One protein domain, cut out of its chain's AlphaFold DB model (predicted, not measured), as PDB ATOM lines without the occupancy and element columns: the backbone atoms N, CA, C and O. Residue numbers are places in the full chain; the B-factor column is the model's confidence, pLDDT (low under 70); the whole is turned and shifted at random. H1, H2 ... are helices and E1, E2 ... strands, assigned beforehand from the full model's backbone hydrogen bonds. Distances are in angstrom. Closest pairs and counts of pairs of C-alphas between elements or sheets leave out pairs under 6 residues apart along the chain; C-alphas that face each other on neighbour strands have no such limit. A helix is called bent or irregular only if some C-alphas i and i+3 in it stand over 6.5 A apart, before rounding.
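This is residues 139 to 228 of the 239 residues of the protein "GlutR_N domain-containing protein" of uncultured Thermoleophilia bacterium (UniProt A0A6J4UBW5). A small sheet of three short parallel strands, E1, E2 and E3, has helix H4 over strand E3, and H4 is the last of a bent row of three helices, H2, H3 and H4, in which H3 only grazes the sheet with residues 191 to 192 and H2 is not on it; helix H1 is set well off at one end, and the short helix H5 follows E3 with no residue between them and turns off from the strand's direction. The links E1 to H3 and E2 to H4, residues 176 to 184 and 201 to 208, bring the chain from the strands' ends back to the helices. The 90 printed residues hold five named helices and three named strands, in the chain order H1 H2 E1 H3 E2 H4 E3 H5; the sheet's order is E1 E2 E3, and the class is mixed. The whole is compact, with a radius of gyration of the C-alphas of 12.8 A and spans of 34 by 27 by 21 A.

E2, residues 197 to 200, is the inner strand, between the edge strands E1, residues 172 to 175, and E3, residues 219 to 221. E1 and E2 are parallel at 12 degrees, with N 173 and O 197 2.8 A apart, within hydrogen-bond range. E2 and E3 are parallel at 22 degrees, with N 220 and O 198 2.8 A apart, also within range. H4, residues 209 to 218, is on the sheet over E3, at a height over the sheet of 7.1 A, and stands up from it at 56 degrees. H4 is irregular: C-alphas 214 and 217 are 9.0 A apart. H3, residues 185 to 193, only grazes the sheet with residues 191 to 192. H3 touches H4 at a shallow tilt of 26 degrees, the same way; their closest C-alphas, of Ala 192 and Leu 215, are 5.5 A apart. H2, residues 164 to 169, is not on the sheet but touches H3 at a shallow tilt of 24 degrees, the same way; their closest C-alphas, of Gly 164 and Thr 187, are 4.1 A apart. H5, residues 222 to 227, only grazes the sheet. H1, residues 144 to 154, is apart from H2 and from E1, among others. E1, H3, E2 and E2, H4, E3 are strand-helix-strand units, two parallel neighbour strands with a helix between, each with a right-handed crossover. In H1, H3 and H5 every O i to N i+4 pair is within hydrogen-bond range; H4 has 4 of 6, and H2 0 of 2 but 3 of 3 O i to N i+3 pairs.

E1 is 10.1 A long and E2 10.0 A, while E3 is 6.4 A. H1 begins at C-alpha 144 (212.907, 159.122, 162.372) and is 15.1 A long. H4 is 13.7 A, H3 12.0 A, H2 10.8 A and H5 8.7 A. E1 begins at C-alpha 172 (211.246, 179.473, 157.022), and H5 ends at C-alpha 227 (212.195, 190.185, 175.539).

The two C-alphas farthest apart, of Ala 145 and Asp 228, are 35.4 A apart. The printed part has no cut, and no link is long. Mean pLDDT of the printed part is 82.3; it is under 70 at residues 150, 153 to 155, 222 and 225 to 228.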
ATOM      1  N   VAL A 139     209.226 167.989 158.102       81.56
ATOM      2  CA  VAL A 139     209.631 167.720 159.487       81.56
ATOM      3  C   VAL A 139     210.842 166.794 159.509       81.56
ATOM      4  O   VAL A 139     210.841 165.729 158.890       81.56
ATOM      5  N   GLY A 140     211.870 167.197 160.257       85.12
ATOM      6  CA  GLY A 140     213.030 166.376 160.600       85.12
ATOM      7  C   GLY A 140     213.113 166.165 162.112       85.12
ATOM      8  O   GLY A 140     212.799 167.061 162.891       85.12
ATOM      9  N   SER A 141     213.545 164.978 162.540       82.50
ATOM     10  CA  SER A 141     213.731 164.625 163.955       82.50
ATOM     11  C   SER A 141     214.945 163.717 164.119       82.50
ATOM     12  O   SER A 141     215.226 162.903 163.238       82.50
ATOM     13  N   ARG A 142     215.638 163.821 165.266       83.06
ATOM     14  CA  ARG A 142     216.719 162.892 165.654       83.06
ATOM     15  C   ARG A 142     216.231 161.441 165.687       83.06
ATOM     16  O   ARG A 142     217.003 160.534 165.404       83.06
ATOM     17  N   ASP A 143     214.958 161.253 166.024       82.06
ATOM     18  CA  ASP A 143     214.246 159.987 165.902       82.06
ATOM     19  C   ASP A 143     213.367 160.005 164.634       82.06
ATOM     20  O   ASP A 143     212.358 160.726 164.605       82.06
ATOM     21  N   PRO A 144     213.708 159.223 163.590       81.00
ATOM     22  CA  PRO A 144     212.907 159.122 162.372       81.00
ATOM     23  C   PRO A 144     211.478 158.623 162.612       81.00
ATOM     24  O   PRO A 144     210.572 159.025 161.880       81.00
ATOM     25  N   ALA A 145     211.248 157.788 163.633       77.31
ATOM     26  CA  ALA A 145     209.903 157.326 163.976       77.31
ATOM     27  C   ALA A 145     209.042 158.494 164.471       77.31
ATOM     28  O   ALA A 145     207.889 158.627 164.059       77.31
ATOM     29  N   HIS A 146     209.632 159.393 165.261       71.56
ATOM     30  CA  HIS A 146     208.968 160.615 165.700       71.56
ATOM     31  C   HIS A 146     208.669 161.577 164.538       71.56
ATOM     32  O   HIS A 146     207.573 162.125 164.467       71.56
ATOM     33  N   ALA A 147     209.596 161.752 163.583       73.62
ATOM     34  CA  ALA A 147     209.316 162.555 162.383       73.62
ATOM     35  C   ALA A 147     208.156 161.969 161.565       73.62
ATOM     36  O   ALA A 147     207.289 162.714 161.114       73.62
ATOM     37  N   ALA A 148     208.115 160.643 161.400       76.50
ATOM     38  CA  ALA A 148     207.031 159.962 160.699       76.50
ATOM     39  C   ALA A 148     205.686 160.088 161.432       76.50
ATOM     40  O   ALA A 148     204.649 160.214 160.786       76.50
ATOM     41  N   GLU A 149     205.693 160.066 162.765       70.44
ATOM     42  CA  GLU A 149     204.509 160.327 163.584       70.44
ATOM     43  C   GLU A 149     203.967 161.736 163.357       70.44
ATOM     44  O   GLU A 149     202.823 161.880 162.932       70.44
ATOM     45  N   VAL A 150     204.815 162.754 163.511       61.50
ATOM     46  CA  VAL A 150     204.415 164.147 163.277       61.50
ATOM     47  C   VAL A 150     203.947 164.354 161.837       61.50
ATOM     48  O   VAL A 150     202.952 165.034 161.616       61.50
ATOM     49  N   ALA A 151     204.617 163.765 160.844       72.38
ATOM     50  CA  ALA A 151     204.234 163.873 159.435       72.38
ATOM     51  C   ALA A 151     202.865 163.247 159.134       72.38
ATOM     52  O   ALA A 151     202.049 163.869 158.455       72.38
ATOM     53  N   ARG A 152     202.588 162.049 159.670       71.94
ATOM     54  CA  ARG A 152     201.264 161.412 159.566       71.94
ATOM     55  C   ARG A 152     200.182 162.288 160.170       71.94
ATOM     56  O   ARG A 152     199.115 162.419 159.577       71.94
ATOM     57  N   ASP A 153     200.477 162.863 161.327       56.28
ATOM     58  CA  ASP A 153     199.511 163.671 162.042       56.28
ATOM     59  C   ASP A 153     199.305 165.002 161.330       56.28
ATOM     60  O   ASP A 153     198.180 165.432 161.255       56.28
ATOM     61  N   THR A 154     200.329 165.632 160.753       54.41
ATOM     62  CA  THR A 154     200.253 167.005 160.207       54.41
ATOM     63  C   THR A 154     200.019 167.097 158.697       54.41
ATOM     64  O   THR A 154     199.775 168.195 158.190       54.41
ATOM     65  N   GLY A 155     200.170 165.992 157.961       66.62
ATOM     66  CA  GLY A 155     200.249 165.984 156.496       66.62
ATOM     67  C   GLY A 155     201.582 166.502 155.931       66.62
ATOM     68  O   GLY A 155     201.687 166.727 154.724       66.62
ATOM     69  N   ALA A 156     202.595 166.714 156.777       75.19
ATOM     70  CA  ALA A 156     203.925 167.147 156.355       75.19
ATOM     71  C   ALA A 156     204.703 166.042 155.630       75.19
ATOM     72  O   ALA A 156     204.489 164.850 155.851       75.19
ATOM     73  N   ALA A 157     205.664 166.437 154.796       83.69
ATOM     74  CA  ALA A 157     206.689 165.511 154.327       83.69
ATOM     75  C   ALA A 157     207.756 165.306 155.416       83.69
ATOM     76  O   ALA A 157     207.947 166.149 156.294       83.69
ATOM     77  N   THR A 158     208.481 164.193 155.359       85.94
ATOM     78  CA  THR A 158     209.631 163.953 156.236       85.94
ATOM     79  C   THR A 158     210.936 164.291 155.525       85.94
ATOM     80  O   THR A 158     211.070 164.111 154.315       85.94
ATOM     81  N   ALA A 159     211.918 164.756 156.291       88.94
ATOM     82  CA  ALA A 159     213.307 164.858 155.860       88.94
ATOM     83  C   ALA A 159     214.242 164.298 156.935       88.94
ATOM     84  O   ALA A 159     213.842 164.033 158.073       88.94
ATOM     85  N   THR A 160     215.509 164.117 156.571       90.44
ATOM     86  CA  THR A 160     216.557 163.835 157.551       90.44
ATOM     87  C   THR A 160     216.672 164.995 158.536       90.44
ATOM     88  O   THR A 160     216.445 166.154 158.190       90.44
ATOM     89  N   PHE A 161     217.053 164.683 159.776       88.31
ATOM     90  CA  PHE A 161     217.280 165.698 160.806       88.31
ATOM     91  C   PHE A 161     218.319 166.747 160.391       88.31
ATOM     92  O   PHE A 161     218.211 167.914 160.753       88.31
ATOM     93  N   ASP A 162     219.309 166.316 159.612       91.81
ATOM     94  CA  ASP A 162     220.299 167.166 158.969       91.81
ATOM     95  C   ASP A 162     220.054 167.143 157.441       91.81
ATOM     96  O   ASP A 162     220.471 166.193 156.770       91.81
ATOM     97  N   PRO A 163     219.269 168.091 156.889       90.06
ATOM     98  CA  PRO A 163     218.721 168.009 155.527       90.06
ATOM     99  C   PRO A 163     219.687 168.440 154.408       90.06
ATOM    100  O   PRO A 163     219.366 168.311 153.225       90.06
ATOM    101  N   GLY A 164     220.868 168.965 154.736       93.56
ATOM    102  CA  GLY A 164     221.832 169.440 153.747       93.56
ATOM    103  C   GLY A 164     221.280 170.597 152.916       93.56
ATOM    104  O   GLY A 164     220.705 171.555 153.431       93.56
ATOM    105  N   LEU A 165     221.447 170.495 151.597       92.19
ATOM    106  CA  LEU A 165     221.025 171.532 150.652       92.19
ATOM    107  C   LEU A 165     219.505 171.651 150.501       92.19
ATOM    108  O   LEU A 165     219.054 172.702 150.053       92.19
ATOM    109  N   LEU A 166     218.729 170.636 150.908       88.06
ATOM    110  CA  LEU A 166     217.259 170.681 150.873       88.06
ATOM    111  C   LEU A 166     216.714 171.888 151.648       88.06
ATOM    112  O   LEU A 166     215.672 172.432 151.310       88.06
ATOM    113  N   VAL A 167     217.460 172.359 152.650       88.31
ATOM    114  CA  VAL A 167     217.070 173.508 153.467       88.31
ATOM    115  C   VAL A 167     216.925 174.818 152.676       88.31
ATOM    116  O   VAL A 167     216.310 175.765 153.159       88.31
ATOM    117  N   ARG A 168     217.491 174.884 151.461       87.44
ATOM    118  CA  ARG A 168     217.405 176.051 150.570       87.44
ATOM    119  C   ARG A 168     216.021 176.255 149.973       87.44
ATOM    120  O   ARG A 168     215.721 177.373 149.569       87.44
ATOM    121  N   ASP A 169     215.209 175.206 149.945       85.19
ATOM    122  CA  ASP A 169     213.856 175.246 149.390       85.19
ATOM    123  C   ASP A 169     212.834 175.773 150.411       85.19
ATOM    124  O   ASP A 169     211.641 175.839 150.120       85.19
ATOM    125  N   PHE A 170     213.283 176.133 151.620       81.69
ATOM    126  CA  PHE A 170     212.424 176.634 152.684       81.69
ATOM    127  C   PHE A 170     212.518 178.153 152.826       81.69
ATOM    128  O   PHE A 170     213.600 178.722 152.966       81.69
ATOM    129  N   ASP A 171     211.359 178.802 152.902       75.38
ATOM    130  CA  ASP A 171     211.238 180.225 153.246       75.38
ATOM    131  C   ASP A 171     211.361 180.474 154.761       75.38
ATOM    132  O   ASP A 171     211.654 181.587 155.211       75.38
ATOM    133  N   GLY A 172     211.176 179.425 155.568       76.75
ATOM    134  CA  GLY A 172     211.246 179.473 157.022       76.75
ATOM    135  C   GLY A 172     211.664 178.140 157.636       76.75
ATOM    136  O   GLY A 172     211.279 177.073 157.165       76.75
ATOM    137  N   ILE A 173     212.449 178.210 158.709       83.62
ATOM    138  CA  ILE A 173     212.955 177.064 159.465       83.62
ATOM    139  C   ILE A 173     212.610 177.282 160.933       83.62
ATOM    140  O   ILE A 173     212.925 178.325 161.507       83.62
ATOM    141  N   VAL A 174     211.992 176.280 161.550       81.25
ATOM    142  CA  VAL A 174     211.731 176.264 162.990       81.25
ATOM    143  C   VAL A 174     212.577 175.168 163.619       81.25
ATOM    144  O   VAL A 174     212.506 174.012 163.207       81.25
ATOM    145  N   VAL A 175     213.369 175.537 164.621       82.12
ATOM    146  CA  VAL A 175     214.184 174.620 165.419       82.12
ATOM    147  C   VAL A 175     213.595 174.570 166.820       82.12
ATOM    148  O   VAL A 175     213.419 175.604 167.452       82.12
ATOM    149  N   ALA A 176     213.254 173.374 167.289       79.19
ATOM    150  CA  ALA A 176     212.725 173.145 168.630       79.19
ATOM    151  C   ALA A 176     213.324 171.842 169.168       79.19
ATOM    152  O   ALA A 176     212.825 170.753 168.874       79.19
ATOM    153  N   LEU A 177     214.455 171.948 169.867       76.56
ATOM    154  CA  LEU A 177     215.261 170.803 170.282       76.56
ATOM    155  C   LEU A 177     215.576 170.845 171.774       76.56
ATOM    156  O   LEU A 177     216.030 171.855 172.296       76.56
ATOM    157  N   ALA A 178     215.473 169.687 172.427       71.31
ATOM    158  CA  ALA A 178     216.085 169.479 173.731       71.31
ATOM    159  C   ALA A 178     217.606 169.299 173.544       71.31
ATOM    160  O   ALA A 178     218.092 168.216 173.182       71.31
ATOM    161  N   GLY A 179     218.354 170.390 173.726       75.62
ATOM    162  CA  GLY A 179     219.814 170.447 173.608       75.62
ATOM    163  C   GLY A 179     220.340 170.789 172.203       75.62
ATOM    164  O   GLY A 179     219.568 170.866 171.245       75.62
ATOM    165  N   PRO A 180     221.670 170.950 172.056       84.00
ATOM    166  CA  PRO A 180     222.286 171.563 170.880       84.00
ATOM    167  C   PRO A 180     222.034 170.781 169.589       84.00
ATOM    168  O   PRO A 180     221.995 169.544 169.570       84.00
ATOM    169  N   TRP A 181     221.906 171.496 168.474       88.81
ATOM    170  CA  TRP A 181     221.878 170.876 167.159       88.81
ATOM    171  C   TRP A 181     223.304 170.620 166.667       88.81
ATOM    172  O   TRP A 181     224.026 171.545 166.298       88.81
ATOM    173  N   THR A 182     223.700 169.347 166.594       89.62
ATOM    174  CA  THR A 182     224.891 168.922 165.842       89.62
ATOM    175  C   THR A 182     224.600 168.997 164.341       89.62
ATOM    176  O   THR A 182     224.321 167.988 163.698       89.62
ATOM    177  N   ILE A 183     224.575 170.217 163.811       92.19
ATOM    178  CA  ILE A 183     224.287 170.510 162.407       92.19
ATOM    179  C   ILE A 183     225.530 170.275 161.539       92.19
ATOM    180  O   ILE A 183     226.629 170.726 161.868       92.19
ATOM    181  N   GLY A 184     225.367 169.572 160.420       94.50
ATOM    182  CA  GLY A 184     226.429 169.369 159.448       94.50
ATOM    183  C   GLY A 184     226.778 170.653 158.699       94.50
ATOM    184  O   GLY A 184     225.932 171.518 158.461       94.50
ATOM    185  N   GLN A 185     228.038 170.759 158.272       94.94
ATOM    186  CA  GLN A 185     228.568 171.956 157.611       94.94
ATOM    187  C   GLN A 185     227.743 172.369 156.381       94.94
ATOM    188  O   GLN A 185     227.437 173.546 156.208       94.94
ATOM    189  N   ALA A 186     227.327 171.400 155.556       94.94
ATOM    190  CA  ALA A 186     226.543 171.663 154.349       94.94
ATOM    191  C   ALA A 186     225.190 172.326 154.660       94.94
ATOM    192  O   ALA A 186     224.793 173.274 153.981       94.94
ATOM    193  N   THR A 187     224.502 171.858 155.702       95.69
ATOM    194  CA  THR A 187     223.230 172.432 156.156       95.69
ATOM    195  C   THR A 187     223.453 173.796 156.780       95.69
ATOM    196  O   THR A 187     222.762 174.740 156.417       95.69
ATOM    197  N   ALA A 188     224.446 173.938 157.663       95.56
ATOM    198  CA  ALA A 188     224.765 175.219 158.289       95.56
ATOM    199  C   ALA A 188     225.071 176.306 157.245       95.56
ATOM    200  O   ALA A 188     224.549 177.419 157.332       95.56
ATOM    201  N   ASP A 189     225.851 175.978 156.212       95.62
ATOM    202  CA  ASP A 189     226.151 176.899 155.117       95.62
ATOM    203  C   ASP A 189     224.925 177.213 154.264       95.62
ATOM    204  O   ASP A 189     224.727 178.366 153.872       95.62
ATOM    205  N   ALA A 190     224.068 176.226 154.006       94.06
ATOM    206  CA  ALA A 190     222.833 176.435 153.269       94.06
ATOM    207  C   ALA A 190     221.821 177.298 154.043       94.06
ATOM    208  O   ALA A 190     221.225 178.189 153.445       94.06
ATOM    209  N   VAL A 191     221.692 177.117 155.360       92.81
ATOM    210  CA  VAL A 191     220.849 177.954 156.233       92.81
ATOM    211  C   VAL A 191     221.367 179.392 156.265       92.81
ATOM    212  O   VAL A 191     220.608 180.339 156.037       92.81
ATOM    213  N   ALA A 192     222.673 179.560 156.485       93.81
ATOM    214  CA  ALA A 192     223.304 180.873 156.565       93.81
ATOM    215  C   ALA A 192     223.227 181.668 155.256       93.81
ATOM    216  O   ALA A 192     223.064 182.884 155.288       93.81
ATOM    217  N   THR A 193     223.365 181.005 154.105       91.69
ATOM    218  CA  THR A 193     223.379 181.680 152.792       91.69
ATOM    219  C   THR A 193     222.025 181.704 152.087       91.69
ATOM    220  O   THR A 193     221.856 182.479 151.150       91.69
ATOM    221  N   GLY A 194     221.068 180.878 152.521       86.75
ATOM    222  CA  GLY A 194     219.712 180.825 151.971       86.75
ATOM    223  C   GLY A 194     218.889 182.076 152.280       86.75
ATOM    224  O   GLY A 194     219.402 183.025 152.858       86.75
ATOM    225  N   GLY A 195     217.607 182.085 151.914       80.31
ATOM    226  CA  GLY A 195     216.667 183.172 152.242       80.31
ATOM    227  C   GLY A 195     215.878 182.955 153.539       80.31
ATOM    228  O   GLY A 195     215.268 183.892 154.047       80.31
ATOM    229  N   ALA A 196     215.911 181.736 154.084       80.00
ATOM    230  CA  ALA A 196     215.024 181.298 155.153       80.00
ATOM    231  C   ALA A 196     215.131 182.144 156.429       80.00
ATOM    232  O   ALA A 196     216.229 182.378 156.947       80.00
ATOM    233  N   TRP A 197     214.002 182.541 157.002       78.62
ATOM    234  CA  TRP A 197     213.987 183.002 158.391       78.62
ATOM    235  C   TRP A 197     214.123 181.812 159.337       78.62
ATOM    236  O   TRP A 197     213.555 180.754 159.081       78.62
ATOM    237  N   VAL A 198     214.868 181.975 160.429       82.12
ATOM    238  CA  VAL A 198     215.098 180.906 161.407       82.12
ATOM    239  C   VAL A 198     214.494 181.309 162.742       82.12
ATOM    240  O   VAL A 198     214.856 182.339 163.308       82.12
ATOM    241  N   ALA A 199     213.582 180.491 163.254       79.12
ATOM    242  CA  ALA A 199     213.078 180.596 164.613       79.12
ATOM    243  C   ALA A 199     213.678 179.464 165.456       79.12
ATOM    244  O   ALA A 199     213.346 178.302 165.235       79.12
ATOM    245  N   ASP A 200     214.553 179.798 166.403       82.12
ATOM    246  CA  ASP A 200     215.059 178.846 167.393       82.12
ATOM    247  C   ASP A 200     214.244 178.965 168.678       82.12
ATOM    248  O   ASP A 200     214.345 179.938 169.426       82.12
ATOM    249  N   LEU A 201     213.391 177.977 168.899       76.44
ATOM    250  CA  LEU A 201     212.470 177.889 170.022       76.44
ATOM    251  C   LEU A 201     213.035 177.033 171.164       76.44
ATOM    252  O   LEU A 201     212.300 176.711 172.092       76.44
ATOM    253  N   SER A 202     214.311 176.653 171.085       74.56
ATOM    254  CA  SER A 202     214.991 175.794 172.056       74.56
ATOM    255  C   SER A 202     215.536 176.608 173.231       74.56
ATOM    256  O   SER A 202     216.069 177.703 173.035       74.56
ATOM    257  N   ALA A 203     215.455 176.061 174.446       73.44
ATOM    258  CA  ALA A 203     216.092 176.615 175.639       73.44
ATOM    259  C   ALA A 203     216.960 175.532 176.320       73.44
ATOM    260  O   ALA A 203     216.408 174.565 176.842       73.44
ATOM    261  N   PRO A 204     218.305 175.654 176.332       81.12
ATOM    262  CA  PRO A 204     219.120 176.694 175.688       81.12
ATOM    263  C   PRO A 204     219.042 176.651 174.144       81.12
ATOM    264  O   PRO A 204     218.623 175.626 173.598       81.12
ATOM    265  N   PRO A 205     219.464 177.724 173.437       83.38
ATOM    266  CA  PRO A 205     219.450 177.769 171.975       83.38
ATOM    267  C   PRO A 205     220.143 176.558 171.348       83.38
ATOM    268  O   PRO A 205     221.231 176.153 171.769       83.38
ATOM    269  N   ALA A 206     219.507 175.973 170.337       86.81
ATOM    270  CA  ALA A 206     220.034 174.805 169.646       86.81
ATOM    271  C   ALA A 206     220.876 175.178 168.423       86.81
ATOM    272  O   ALA A 206     221.735 174.389 168.019       86.81
ATOM    273  N   ILE A 207     220.649 176.357 167.838       91.75
ATOM    274  CA  ILE A 207     221.481 176.910 166.770       91.75
ATOM    275  C   ILE A 207     222.869 177.263 167.335       91.75
ATOM    276  O   ILE A 207     222.953 178.053 168.274       91.75
ATOM    277  N   PRO A 208     223.972 176.748 166.755       93.81
ATOM    278  CA  PRO A 208     225.318 177.113 167.192       93.81
ATOM    279  C   PRO A 208     225.609 178.610 167.020       93.81
ATOM    280  O   PRO A 208     225.254 179.191 165.991       93.81
ATOM    281  N   ASP A 209     226.355 179.211 167.953       93.44
ATOM    282  CA  ASP A 209     226.670 180.652 167.969       93.44
ATOM    283  C   ASP A 209     227.221 181.177 166.637       93.44
ATOM    284  O   ASP A 209     226.830 182.239 166.153       93.44
ATOM    285  N   GLN A 210     228.106 180.412 165.990       92.81
ATOM    286  CA  GLN A 210     228.676 180.793 164.694       92.81
ATOM    287  C   GLN A 210     227.610 180.919 163.598       92.81
ATOM    288  O   GLN A 210     227.693 181.809 162.751       92.81
ATOM    289  N   LEU A 211     226.605 180.041 163.607       95.19
ATOM    290  CA  LEU A 211     225.484 180.111 162.676       95.19
ATOM    291  C   LEU A 211     224.526 181.243 163.062       95.19
ATOM    292  O   LEU A 211     224.062 181.964 162.179       95.19
ATOM    293  N   ALA A 212     224.294 181.458 164.359       93.25
ATOM    294  CA  ALA A 212     223.478 182.564 164.852       93.25
ATOM    295  C   ALA A 212     224.018 183.931 164.398       93.25
ATOM    296  O   ALA A 212     223.268 184.743 163.855       93.25
ATOM    297  N   VAL A 213     225.332 184.153 164.519       93.75
ATOM    298  CA  VAL A 213     226.002 185.375 164.036       93.75
ATOM    299  C   VAL A 213     225.800 185.568 162.531       93.75
ATOM    300  O   VAL A 213     225.539 186.682 162.083       93.75
ATOM    301  N   ARG A 214     225.891 184.490 161.743       95.69
ATOM    302  CA  ARG A 214     225.712 184.545 160.281       95.69
ATOM    303  C   ARG A 214     224.267 184.814 159.867       95.69
ATOM    304  O   ARG A 214     224.048 185.472 158.855       95.69
ATOM    305  N   LEU A 215     223.295 184.312 160.625       92.12
ATOM    306  CA  LEU A 215     221.875 184.574 160.389       92.12
ATOM    307  C   LEU A 215     221.493 186.016 160.743       92.12
ATOM    308  O   LEU A 215     220.661 186.615 160.058       92.12
ATOM    309  N   GLY A 216     222.103 186.585 161.786       90.12
ATOM    310  CA  GLY A 216     221.876 187.965 162.204       90.12
ATOM    311  C   GLY A 216     220.387 188.263 162.390       90.12
ATOM    312  O   GLY A 216     219.687 187.556 163.108       90.12
ATOM    313  N   ALA A 217     219.881 189.278 161.685       84.69
ATOM    314  CA  ALA A 217     218.480 189.699 161.771       84.69
ATOM    315  C   ALA A 217     217.463 188.627 161.338       84.69
ATOM    316  O   ALA A 217     216.289 188.767 161.660       84.69
ATOM    317  N   ARG A 218     217.887 187.574 160.620       85.94
ATOM    318  CA  ARG A 218     217.015 186.462 160.205       85.94
ATOM    319  C   ARG A 218     216.790 185.418 161.294       85.94
ATOM    320  O   ARG A 218     215.934 184.555 161.106       85.94
ATOM    321  N   LEU A 219     217.544 185.469 162.393       85.94
ATOM    322  CA  LEU A 219     217.342 184.595 163.542       85.94
ATOM    323  C   LEU A 219     216.422 185.264 164.564       85.94
ATOM    324  O   LEU A 219     216.619 186.408 164.962       85.94
ATOM    325  N   THR A 220     215.429 184.520 165.029       81.56
ATOM    326  CA  THR A 220     214.617 184.860 166.196       81.56
ATOM    327  C   THR A 220     214.745 183.728 167.208       81.56
ATOM    328  O   THR A 220     214.354 182.604 166.912       81.56
ATOM    329  N   THR A 221     215.297 184.009 168.386       83.31
ATOM    330  CA  THR A 221     215.391 183.028 169.478       83.31
ATOM    331  C   THR A 221     214.199 183.138 170.426       83.31
ATOM    332  O   THR A 221     213.511 184.163 170.464       83.31
ATOM    333  N   ILE A 222     213.970 182.105 171.235       68.06
ATOM    334  CA  ILE A 222     212.983 182.134 172.319       68.06
ATOM    335  C   ILE A 222     213.220 183.304 173.290       68.06
ATOM    336  O   ILE A 222     212.272 184.002 173.647       68.06
ATOM    337  N   ASP A 223     214.478 183.595 173.630       73.25
ATOM    338  CA  ASP A 223     214.841 184.720 174.500       73.25
ATOM    339  C   ASP A 223     214.521 186.069 173.846       73.25
ATOM    340  O   ASP A 223     214.008 186.985 174.496       73.25
ATOM    341  N   ALA A 224     214.761 186.192 172.536       71.50
ATOM    342  CA  ALA A 224     214.374 187.377 171.778       71.50
ATOM    343  C   ALA A 224     212.845 187.557 171.772       71.50
ATOM    344  O   ALA A 224     212.358 188.664 171.972       71.50
ATOM    345  N   LEU A 225     212.066 186.477 171.631       64.69
ATOM    346  CA  LEU A 225     210.596 186.527 171.702       64.69
ATOM    347  C   LEU A 225     210.071 186.903 173.097       64.69
ATOM    348  O   LEU A 225     209.050 187.595 173.212       64.69
ATOM    349  N   ALA A 226     210.756 186.447 174.148       59.12
ATOM    350  CA  ALA A 226     210.421 186.754 175.535       59.12
ATOM    351  C   ALA A 226     210.716 188.221 175.891       59.12
ATOM    352  O   ALA A 226     209.993 188.826 176.684       59.12
ATOM    353  N   THR A 227     211.750 188.806 175.282       60.47
ATOM    354  CA  THR A 227     212.195 190.185 175.539       60.47
ATOM    355  C   THR A 227     211.631 191.216 174.560       60.47
ATOM    356  O   THR A 227     211.687 192.411 174.851       60.47
ATOM    357  N   ASP A 228     211.031 190.791 173.443       51.19
ATOM    358  CA  ASP A 228     210.429 191.693 172.459       51.19
ATOM    359  C   ASP A 228     209.226 192.457 173.052       51.19
ATOM    360  O   ASP A 228     208.117 191.937 173.201       51.19
TER     361      ASP A 228